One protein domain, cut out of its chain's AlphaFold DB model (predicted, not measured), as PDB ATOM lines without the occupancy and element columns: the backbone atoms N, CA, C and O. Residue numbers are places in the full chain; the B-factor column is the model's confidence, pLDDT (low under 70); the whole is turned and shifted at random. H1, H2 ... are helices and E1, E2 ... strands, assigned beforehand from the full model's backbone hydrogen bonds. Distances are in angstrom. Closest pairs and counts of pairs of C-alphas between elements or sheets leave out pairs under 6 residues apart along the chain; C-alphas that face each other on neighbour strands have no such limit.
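Overview. This is residues 7 to 78 of the 80 residues of an uncharacterized protein of Cytophagales bacterium (UniProt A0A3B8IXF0). A two-strand antiparallel ribbon, E1 and E2, sits beside one long middle helix, H3, whose first half H1 crosses; residues 29 to 34 stick out. Along the 72 printed residues come E1, H1, H2, H3, H4, E2: mostly helix. It is only just compact, close to loose: radius of gyration of the C-alphas 13.1 A, spans 34 by 29 by 21 A.

Along the chain. Find E1, residues 7 to 10, from C-alpha 7 at (28.552, -20.630, 21.712); E2, residues 72 to 77, ends with C-alpha 77 at (29.628, -18.225, 27.523). H3, residues 44 to 61, runs 25.4 A; H1, residues 14 to 28, 21.2 A. H2 is residues 34 to 38, H4 66 to 69.

Arrangement. Between E1 and E2, N 9 and O 74 are within hydrogen-bond range, 3.0 A. H3 touches H1 with residues 44 to 52 alone, opposite ways at a steep tilt of 67 degrees, only just short of perpendicular; closest C-alphas Ala 20 and Ile 48, 5.3 A. H3 touches H4 with residues 56 to 60 alone; closest C-alphas Tyr 60 and Ala 69, 5.4 A. H2 touches no helix. Every O i to N i+4 pair is within range in H1 and H3; in H2, 0 of 1, with 1 of 2 O i to N i+3.

Size, cuts and confidence. The printed part has no cut; its five links are tight. Find pLDDT under 70 at residues 62 to 65 and 78.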
ATOM      1  N   LYS A   7      29.405 -19.844  22.595       87.75
ATOM      2  CA  LYS A   7      28.552 -20.630  21.712       87.75
ATOM      3  C   LYS A   7      27.266 -19.858  21.461       87.75
ATOM      4  O   LYS A   7      26.568 -19.477  22.394       87.75
ATOM      5  N   PHE A   8      26.951 -19.647  20.189       87.44
ATOM      6  CA  PHE A   8      25.717 -18.998  19.765       87.44
ATOM      7  C   PHE A   8      24.791 -20.030  19.141       87.44
ATOM      8  O   PHE A   8      25.213 -20.797  18.275       87.44
ATOM      9  N   GLN A   9      23.522 -20.006  19.532       91.81
ATOM     10  CA  GLN A   9      22.470 -20.671  18.778       91.81
ATOM     11  C   GLN A   9      21.813 -19.641  17.861       91.81
ATOM     12  O   GLN A   9      21.237 -18.657  18.327       91.81
ATOM     13  N   ILE A  10      21.929 -19.855  16.552       91.38
ATOM     14  CA  ILE A  10      21.443 -18.926  15.530       91.38
ATOM     15  C   ILE A  10      20.337 -19.608  14.733       91.38
ATOM     16  O   ILE A  10      20.537 -20.703  14.211       91.38
ATOM     17  N   SER A  11      19.190 -18.944  14.610       93.25
ATOM     18  CA  SER A  11      18.147 -19.340  13.669       93.25
ATOM     19  C   SER A  11      18.353 -18.657  12.321       93.25
ATOM     20  O   SER A  11      18.713 -17.480  12.229       93.25
ATOM     21  N   PHE A  12      18.107 -19.397  11.248       92.81
ATOM     22  CA  PHE A  12      18.172 -18.876   9.891       92.81
ATOM     23  C   PHE A  12      17.035 -19.439   9.046       92.81
ATOM     24  O   PHE A  12      16.442 -20.465   9.364       92.81
ATOM     25  N   THR A  13      16.712 -18.717   7.981       93.69
ATOM     26  CA  THR A  13      15.686 -19.103   7.008       93.69
ATOM     27  C   THR A  13      16.298 -19.877   5.842       93.69
ATOM     28  O   THR A  13      17.483 -19.718   5.539       93.69
ATOM     29  N   ASP A  14      15.476 -20.634   5.114       96.00
ATOM     30  CA  ASP A  14      15.895 -21.324   3.884       96.00
ATOM     31  C   ASP A  14      16.480 -20.361   2.846       96.00
ATOM     32  O   ASP A  14      17.416 -20.690   2.120       96.00
ATOM     33  N   GLU A  15      15.953 -19.138   2.775       94.44
ATOM     34  CA  GLU A  15      16.482 -18.112   1.882       94.44
ATOM     35  C   GLU A  15      17.897 -17.680   2.292       94.44
ATOM     36  O   GLU A  15      18.770 -17.523   1.437       94.44
ATOM     37  N   GLN A  16      18.154 -17.523   3.594       92.75
ATOM     38  CA  GLN A  16      19.500 -17.239   4.098       92.75
ATOM     39  C   GLN A  16      20.468 -18.381   3.786       92.75
ATOM     40  O   GLN A  16      21.603 -18.108   3.396       92.75
ATOM     41  N   TYR A  17      20.008 -19.630   3.888       96.38
ATOM     42  CA  TYR A  17      20.799 -20.796   3.505       96.38
ATOM     43  C   TYR A  17      21.150 -20.780   2.011       96.38
ATOM     44  O   TYR A  17      22.326 -20.812   1.658       96.38
ATOM     45  N   LYS A  18      20.158 -20.613   1.126       97.31
ATOM     46  CA  LYS A  18      20.373 -20.553  -0.335       97.31
ATOM     47  C   LYS A  18      21.315 -19.424  -0.753       97.31
ATOM     48  O   LYS A  18      22.159 -19.596  -1.629       97.31
ATOM     49  N   ARG A  19      21.202 -18.251  -0.121       96.00
ATOM     50  CA  ARG A  19      22.120 -17.126  -0.371       96.00
ATOM     51  C   ARG A  19      23.550 -17.454   0.059       96.00
ATOM     52  O   ARG A  19      24.490 -17.092  -0.643       96.00
ATOM     53  N   ALA A  20      23.715 -18.132   1.193       96.00
ATOM     54  CA  ALA A  20      25.022 -18.555   1.678       96.00
ATOM     55  C   ALA A  20      25.648 -19.637   0.786       96.00
ATOM     56  O   ALA A  20      26.836 -19.561   0.486       96.00
ATOM     57  N   GLU A  21      24.849 -20.583   0.296       97.06
ATOM     58  CA  GLU A  21      25.269 -21.583  -0.689       97.06
ATOM     59  C   GLU A  21      25.783 -20.921  -1.977       97.06
ATOM     60  O   GLU A  21      26.910 -21.184  -2.402       97.06
ATOM     61  N   ALA A  22      25.018 -19.980  -2.544       96.31
ATOM     62  CA  ALA A  22      25.439 -19.212  -3.717       96.31
ATOM     63  C   ALA A  22      26.738 -18.425  -3.471       96.31
ATOM     64  O   ALA A  22      27.616 -18.384  -4.333       96.31
ATOM     65  N   TYR A  23      26.895 -17.835  -2.282       93.75
ATOM     66  CA  TYR A  23      28.125 -17.141  -1.902       93.75
ATOM     67  C   TYR A  23      29.330 -18.089  -1.841       93.75
ATOM     68  O   TYR A  23      30.392 -17.766  -2.369       93.75
ATOM     69  N   VAL A  24      29.189 -19.261  -1.213       93.31
ATOM     70  CA  VAL A  24      30.276 -20.250  -1.118       93.31
ATOM     71  C   VAL A  24      30.655 -20.773  -2.503       93.31
ATOM     72  O   VAL A  24      31.846 -20.884  -2.803       93.31
ATOM     73  N   ALA A  25      29.671 -21.018  -3.372       92.88
ATOM     74  CA  ALA A  25      29.912 -21.392  -4.761       92.88
ATOM     75  C   ALA A  25      30.709 -20.313  -5.522       92.88
ATOM     76  O   ALA A  25      31.688 -20.643  -6.195       92.88
ATOM     77  N   ASP A  26      30.370 -19.029  -5.356       92.56
ATOM     78  CA  ASP A  26      31.148 -17.920  -5.929       92.56
ATOM     79  C   ASP A  26      32.560 -17.828  -5.331       92.56
ATOM     80  O   ASP A  26      33.536 -17.626  -6.047       92.56
ATOM     81  N   MET A  27      32.737 -18.029  -4.022       90.00
ATOM     82  CA  MET A  27      34.085 -17.998  -3.439       90.00
ATOM     83  C   MET A  27      34.981 -19.089  -4.031       90.00
ATOM     84  O   MET A  27      36.187 -18.872  -4.189       90.00
ATOM     85  N   LYS A  28      34.413 -20.256  -4.358       87.50
ATOM     86  CA  LYS A  28      35.163 -21.398  -4.901       87.50
ATOM     87  C   LYS A  28      35.694 -21.140  -6.301       87.50
ATOM     88  O   LYS A  28      36.777 -21.625  -6.624       87.50
ATOM     89  N   SER A  29      34.998 -20.334  -7.100       90.06
ATOM     90  CA  SER A  29      35.509 -19.897  -8.404       90.06
ATOM     91  C   SER A  29      36.669 -18.893  -8.282       90.06
ATOM     92  O   SER A  29      37.351 -18.618  -9.266       90.06
ATOM     93  N   HIS A  30      36.966 -18.403  -7.068       89.31
ATOM     94  CA  HIS A  30      38.021 -17.428  -6.792       89.31
ATOM     95  C   HIS A  30      39.028 -17.914  -5.722       89.31
ATOM     96  O   HIS A  30      39.120 -17.338  -4.630       89.31
ATOM     97  N   PRO A  31      39.847 -18.939  -6.022       81.44
ATOM     98  CA  PRO A  31      40.732 -19.584  -5.044       81.44
ATOM     99  C   PRO A  31      41.853 -18.683  -4.505       81.44
ATOM    100  O   PRO A  31      42.398 -18.948  -3.440       81.44
ATOM    101  N   GLN A  32      42.179 -17.589  -5.199       84.69
ATOM    102  CA  GLN A  32      43.213 -16.635  -4.774       84.69
ATOM    103  C   GLN A  32      42.740 -15.674  -3.665       84.69
ATOM    104  O   GLN A  32      43.520 -14.863  -3.167       84.69
ATOM    105  N   ARG A  33      41.458 -15.714  -3.272       83.94
ATOM    106  CA  ARG A  33      40.926 -14.816  -2.239       83.94
ATOM    107  C   ARG A  33      41.452 -15.193  -0.852       83.94
ATOM    108  O   ARG A  33      41.443 -16.357  -0.461       83.94
ATOM    109  N   VAL A  34      41.773 -14.171  -0.052       80.19
ATOM    110  CA  VAL A  34      42.173 -14.301   1.367       80.19
ATOM    111  C   VAL A  34      41.154 -15.099   2.189       80.19
ATOM    112  O   VAL A  34      41.541 -15.760   3.153       80.19
ATOM    113  N   TYR A  35      39.883 -15.102   1.771       79.38
ATOM    114  CA  TYR A  35      38.816 -15.964   2.291       79.38
ATOM    115  C   TYR A  35      39.286 -17.405   2.557       79.38
ATOM    116  O   TYR A  35      38.968 -17.975   3.599       79.38
ATOM    117  N   TRP A  36      40.107 -17.975   1.672       82.38
ATOM    118  CA  TRP A  36      40.548 -19.366   1.761       82.38
ATOM    119  C   TRP A  36      41.627 -19.634   2.812       82.38
ATOM    120  O   TRP A  36      41.736 -20.761   3.293       82.38
ATOM    121  N   SER A  37      42.369 -18.611   3.250       80.50
ATOM    122  CA  SER A  37      43.448 -18.766   4.242       80.50
ATOM    123  C   SER A  37      42.971 -19.365   5.572       80.50
ATOM    124  O   SER A  37      43.701 -20.128   6.197       80.50
ATOM    125  N   ARG A  38      41.727 -19.074   5.981       78.00
ATOM    126  CA  ARG A  38      41.105 -19.571   7.227       78.00
ATOM    127  C   ARG A  38      40.045 -20.654   7.005       78.00
ATOM    128  O   ARG A  38      39.406 -21.103   7.955       78.00
ATOM    129  N   ASN A  39      39.836 -21.043   5.751       85.56
ATOM    130  CA  ASN A  39      38.742 -21.913   5.317       85.56
ATOM    131  C   ASN A  39      39.227 -23.156   4.557       85.56
ATOM    132  O   ASN A  39      38.422 -23.933   4.053       85.56
ATOM    133  N   LYS A  40      40.545 -23.364   4.486       84.56
ATOM    134  CA  LYS A  40      41.149 -24.532   3.848       84.56
ATOM    135  C   LYS A  40      40.713 -25.823   4.554       84.56
ATOM    136  O   LYS A  40      40.864 -25.937   5.765       84.56
ATOM    137  N   GLY A  41      40.220 -26.790   3.781       86.44
ATOM    138  CA  GLY A  41      39.850 -28.124   4.272       86.44
ATOM    139  C   GLY A  41      38.469 -28.232   4.925       86.44
ATOM    140  O   GLY A  41      38.108 -29.327   5.338       86.44
ATOM    141  N   LYS A  42      37.701 -27.139   5.001       91.75
ATOM    142  CA  LYS A  42      36.308 -27.172   5.462       91.75
ATOM    143  C   LYS A  42      35.387 -27.704   4.368       91.75
ATOM    144  O   LYS A  42      35.611 -27.437   3.186       91.75
ATOM    145  N   SER A  43      34.344 -28.410   4.778       94.81
ATOM    146  CA  SER A  43      33.239 -28.809   3.911       94.81
ATOM    147  C   SER A  43      32.376 -27.611   3.503       94.81
ATOM    148  O   SER A  43      32.388 -26.558   4.144       94.81
ATOM    149  N   ASP A  44      31.594 -27.774   2.441       93.81
ATOM    150  CA  ASP A  44      30.684 -26.735   1.945       93.81
ATOM    151  C   ASP A  44      29.676 -26.319   3.008       93.81
ATOM    152  O   ASP A  44      29.441 -25.130   3.203       93.81
ATOM    153  N   GLU A  45      29.141 -27.294   3.735       95.19
ATOM    154  CA  GLU A  45      28.195 -27.072   4.820       95.19
ATOM    155  C   GLU A  45      28.814 -26.218   5.939       95.19
ATOM    156  O   GLU A  45      28.223 -25.226   6.369       95.19
ATOM    157  N   GLU A  46      30.050 -26.516   6.351       94.69
ATOM    158  CA  GLU A  46      30.764 -25.699   7.340       94.69
ATOM    159  C   GLU A  46      30.990 -24.264   6.851       94.69
ATOM    160  O   GLU A  46      30.882 -23.314   7.632       94.69
ATOM    161  N   LEU A  47      31.299 -24.080   5.565       94.69
ATOM    162  CA  LEU A  47      31.484 -22.756   4.969       94.69
ATOM    163  C   LEU A  47      30.168 -21.977   4.898       94.69
ATOM    164  O   LEU A  47      30.155 -20.773   5.173       94.69
ATOM    165  N   ILE A  48      29.071 -22.661   4.569       96.06
ATOM    166  CA  ILE A  48      27.721 -22.099   4.525       96.06
ATOM    167  C   ILE A  48      27.315 -21.629   5.923       96.06
ATOM    168  O   ILE A  48      26.991 -20.452   6.103       96.06
ATOM    169  N   TYR A  49      27.414 -22.492   6.939       94.94
ATOM    170  CA  TYR A  49      27.076 -22.117   8.314       94.94
ATOM    171  C   TYR A  49      27.992 -21.018   8.858       94.94
ATOM    172  O   TYR A  49      27.508 -20.085   9.500       94.94
ATOM    173  N   ALA A  50      29.293 -21.054   8.547       92.19
ATOM    174  CA  ALA A  50      30.215 -19.985   8.925       92.19
ATOM    175  C   ALA A  50      29.825 -18.638   8.297       92.19
ATOM    176  O   ALA A  50      29.895 -17.605   8.966       92.19
ATOM    177  N   HIS A  51      29.384 -18.630   7.035       93.31
ATOM    178  CA  HIS A  51      28.922 -17.417   6.365       93.31
ATOM    179  C   HIS A  51      27.621 -16.878   6.980       93.31
ATOM    180  O   HIS A  51      27.518 -15.678   7.244       93.31
ATOM    181  N   ILE A  52      26.653 -17.752   7.272       94.06
ATOM    182  CA  ILE A  52      25.398 -17.376   7.944       94.06
ATOM    183  C   ILE A  52      25.692 -16.772   9.319       94.06
ATOM    184  O   ILE A  52      25.238 -15.663   9.614       94.06
ATOM    185  N   ALA A  53      26.497 -17.459  10.133       92.62
ATOM    186  CA  ALA A  53      26.880 -16.986  11.457       92.62
ATOM    187  C   ALA A  53      27.599 -15.633  11.379       92.62
ATOM    188  O   ALA A  53      27.252 -14.709  12.113       92.62
ATOM    189  N   HIS A  54      28.540 -15.473  10.442       89.31
ATOM    190  CA  HIS A  54      29.226 -14.202  10.228       89.31
ATOM    191  C   HIS A  54      28.251 -13.075   9.877       89.31
ATOM    192  O   HIS A  54      28.335 -12.005  10.472       89.31
ATOM    193  N   ASN A  55      27.302 -13.294   8.965       88.69
ATOM    194  CA  ASN A  55      26.324 -12.275   8.569       88.69
ATOM    195  C   ASN A  55      25.400 -11.856   9.722       88.69
ATOM    196  O   ASN A  55      25.122 -10.667   9.895       88.69
ATOM    197  N   VAL A  56      24.928 -12.817  10.522       87.19
ATOM    198  CA  VAL A  56      24.059 -12.531  11.672       87.19
ATOM    199  C   VAL A  56      24.839 -11.796  12.761       87.19
ATOM    200  O   VAL A  56      24.419 -10.723  13.196       87.19
ATOM    201  N   LEU A  57      26.000 -12.321  13.160       87.12
ATOM    202  CA  LEU A  57      26.800 -11.762  14.251       87.12
ATOM    203  C   LEU A  57      27.445 -10.424  13.873       87.12
ATOM    204  O   LEU A  57      27.446  -9.499  14.681       87.12
ATOM    205  N   SER A  58      27.948 -10.264  12.646       82.88
ATOM    206  CA  SER A  58      28.455  -8.963  12.182       82.88
ATOM    207  C   SER A  58      27.351  -7.911  12.204       82.88
ATOM    208  O   SER A  58      27.570  -6.818  12.716       82.88
ATOM    209  N   GLY A  59      26.145  -8.256  11.749       76.06
ATOM    210  CA  GLY A  59      24.984  -7.377  11.826       76.06
ATOM    211  C   GLY A  59      24.520  -7.081  13.252       76.06
ATOM    212  O   GLY A  59      24.010  -5.995  13.504       76.06
ATOM    213  N   TYR A  60      24.710  -8.010  14.186       74.44
ATOM    214  CA  TYR A  60      24.447  -7.780  15.603       74.44
ATOM    215  C   TYR A  60      25.456  -6.801  16.223       74.44
ATOM    216  O   TYR A  60      25.048  -5.842  16.872       74.44
ATOM    217  N   TYR A  61      26.756  -6.999  15.977       75.12
ATOM    218  CA  TYR A  61      27.823  -6.229  16.628       75.12
ATOM    219  C   TYR A  61      28.201  -4.911  15.927       75.12
ATOM    220  O   TYR A  61      28.595  -3.970  16.607       75.12
ATOM    221  N   HIS A  62      28.123  -4.822  14.594       68.50
ATOM    222  CA  HIS A  62      28.699  -3.701  13.825       68.50
ATOM    223  C   HIS A  62      27.657  -2.723  13.279       68.50
ATOM    224  O   HIS A  62      27.946  -1.543  13.105       68.50
ATOM    225  N   SER A  63      26.449  -3.197  12.977       63.97
ATOM    226  CA  SER A  63      25.385  -2.386  12.382       63.97
ATOM    227  C   SER A  63      24.054  -2.788  13.005       63.97
ATOM    228  O   SER A  63      23.273  -3.489  12.357       63.97
ATOM    229  N   TYR A  64      23.852  -2.423  14.279       62.38
ATOM    230  CA  TYR A  64      22.738  -2.916  15.094       62.38
ATOM    231  C   TYR A  64      21.434  -2.948  14.291       62.38
ATOM    232  O   TYR A  64      20.861  -1.922  13.922       62.38
ATOM    233  N   SER A  65      20.999  -4.165  13.988       69.69
ATOM    234  CA  SER A  65      19.806  -4.441  13.208       69.69
ATOM    235  C   SER A  65      18.874  -5.270  14.084       69.69
ATOM    236  O   SER A  65      19.168  -6.445  14.331       69.69
ATOM    237  N   PRO A  66      17.749  -4.704  14.560       71.75
ATOM    238  CA  PRO A  66      16.819  -5.417  15.432       71.75
ATOM    239  C   PRO A  66      16.333  -6.749  14.849       71.75
ATOM    240  O   PRO A  66      16.078  -7.690  15.591       71.75
ATOM    241  N   SER A  67      16.220  -6.857  13.521       73.56
ATOM    242  CA  SER A  67      15.844  -8.107  12.850       73.56
ATOM    243  C   SER A  67      16.918  -9.185  12.948       73.56
ATOM    244  O   SER A  67      16.563 -10.342  13.146       73.56
ATOM    245  N   ARG A  68      18.203  -8.825  12.875       71.50
ATOM    246  CA  ARG A  68      19.323  -9.769  13.028       71.50
ATOM    247  C   ARG A  68      19.559 -10.150  14.486       71.50
ATOM    248  O   ARG A  68      19.844 -11.305  14.766       71.50
ATOM    249  N   ALA A  69      19.362  -9.216  15.419       71.81
ATOM    250  CA  ALA A  69      19.432  -9.508  16.852       71.81
ATOM    251  C   ALA A  69      18.413 -10.582  17.274       71.81
ATOM    252  O   ALA A  69      18.740 -11.457  18.065       71.81
ATOM    253  N   ARG A  70      17.210 -10.577  16.678       80.69
ATOM    254  CA  ARG A  70      16.177 -11.608  16.902       80.69
ATOM    255  C   ARG A  70      16.549 -13.006  16.391       80.69
ATOM    256  O   ARG A  70      15.846 -13.957  16.709       80.69
ATOM    257  N   GLN A  71      17.613 -13.140  15.598       84.12
ATOM    258  CA  GLN A  71      18.091 -14.438  15.109       84.12
ATOM    259  C   GLN A  71      19.025 -15.140  16.100       84.12
ATOM    260  O   GLN A  71      19.277 -16.335  15.959       84.12
ATOM    261  N   ILE A  72      19.541 -14.418  17.098       84.12
ATOM    262  CA  ILE A  72      20.336 -15.002  18.177       84.12
ATOM    263  C   ILE A  72      19.355 -15.551  19.212       84.12
ATOM    264  O   ILE A  72      18.693 -14.789  19.912       84.12
ATOM    265  N   MET A  73      19.237 -16.876  19.276       83.19
ATOM    266  CA  MET A  73      18.317 -17.558  20.190       83.19
ATOM    267  C   MET A  73      18.890 -17.643  21.604       83.19
ATOM    268  O   MET A  73      18.173 -17.450  22.581       83.19
ATOM    269  N   SER A  74      20.184 -17.930  21.704       83.06
ATOM    270  CA  SER A  74      20.916 -17.989  22.963       83.06
ATOM    271  C   SER A  74      22.401 -17.729  22.726       83.06
ATOM    272  O   SER A  74      22.926 -17.919  21.622       83.06
ATOM    273  N   MET A  75      23.071 -17.277  23.783       81.44
ATOM    274  CA  MET A  75      24.520 -17.169  23.851       81.44
ATOM    275  C   MET A  75      24.962 -17.787  25.171       81.44
ATOM    276  O   MET A  75      24.688 -17.230  26.233       81.44
ATOM    277  N   ASP A  76      25.669 -18.905  25.084       81.44
ATOM    278  CA  ASP A  76      26.305 -19.530  26.231       81.44
ATOM    279  C   ASP A  76      27.777 -19.130  26.223       81.44
ATOM    280  O   ASP A  76      28.528 -19.451  25.297       81.44
ATOM    281  N   SER A  77      28.206 -18.398  27.246       73.12
ATOM    282  CA  SER A  77      29.628 -18.225  27.523       73.12
ATOM    283  C   SER A  77      30.088 -19.396  28.376       73.12
ATOM    284  O   SER A  77      29.563 -19.584  29.475       73.12
ATOM    285  N   ALA A  78      31.082 -20.149  27.905       56.97
ATOM    286  CA  ALA A  78      31.778 -21.102  28.757       56.97
ATOM    287  C   ALA A  78      32.651 -20.301  29.734       56.97
ATOM    288  O   ALA A  78      33.829 -20.046  29.487       56.97
TER     289      ALA A  78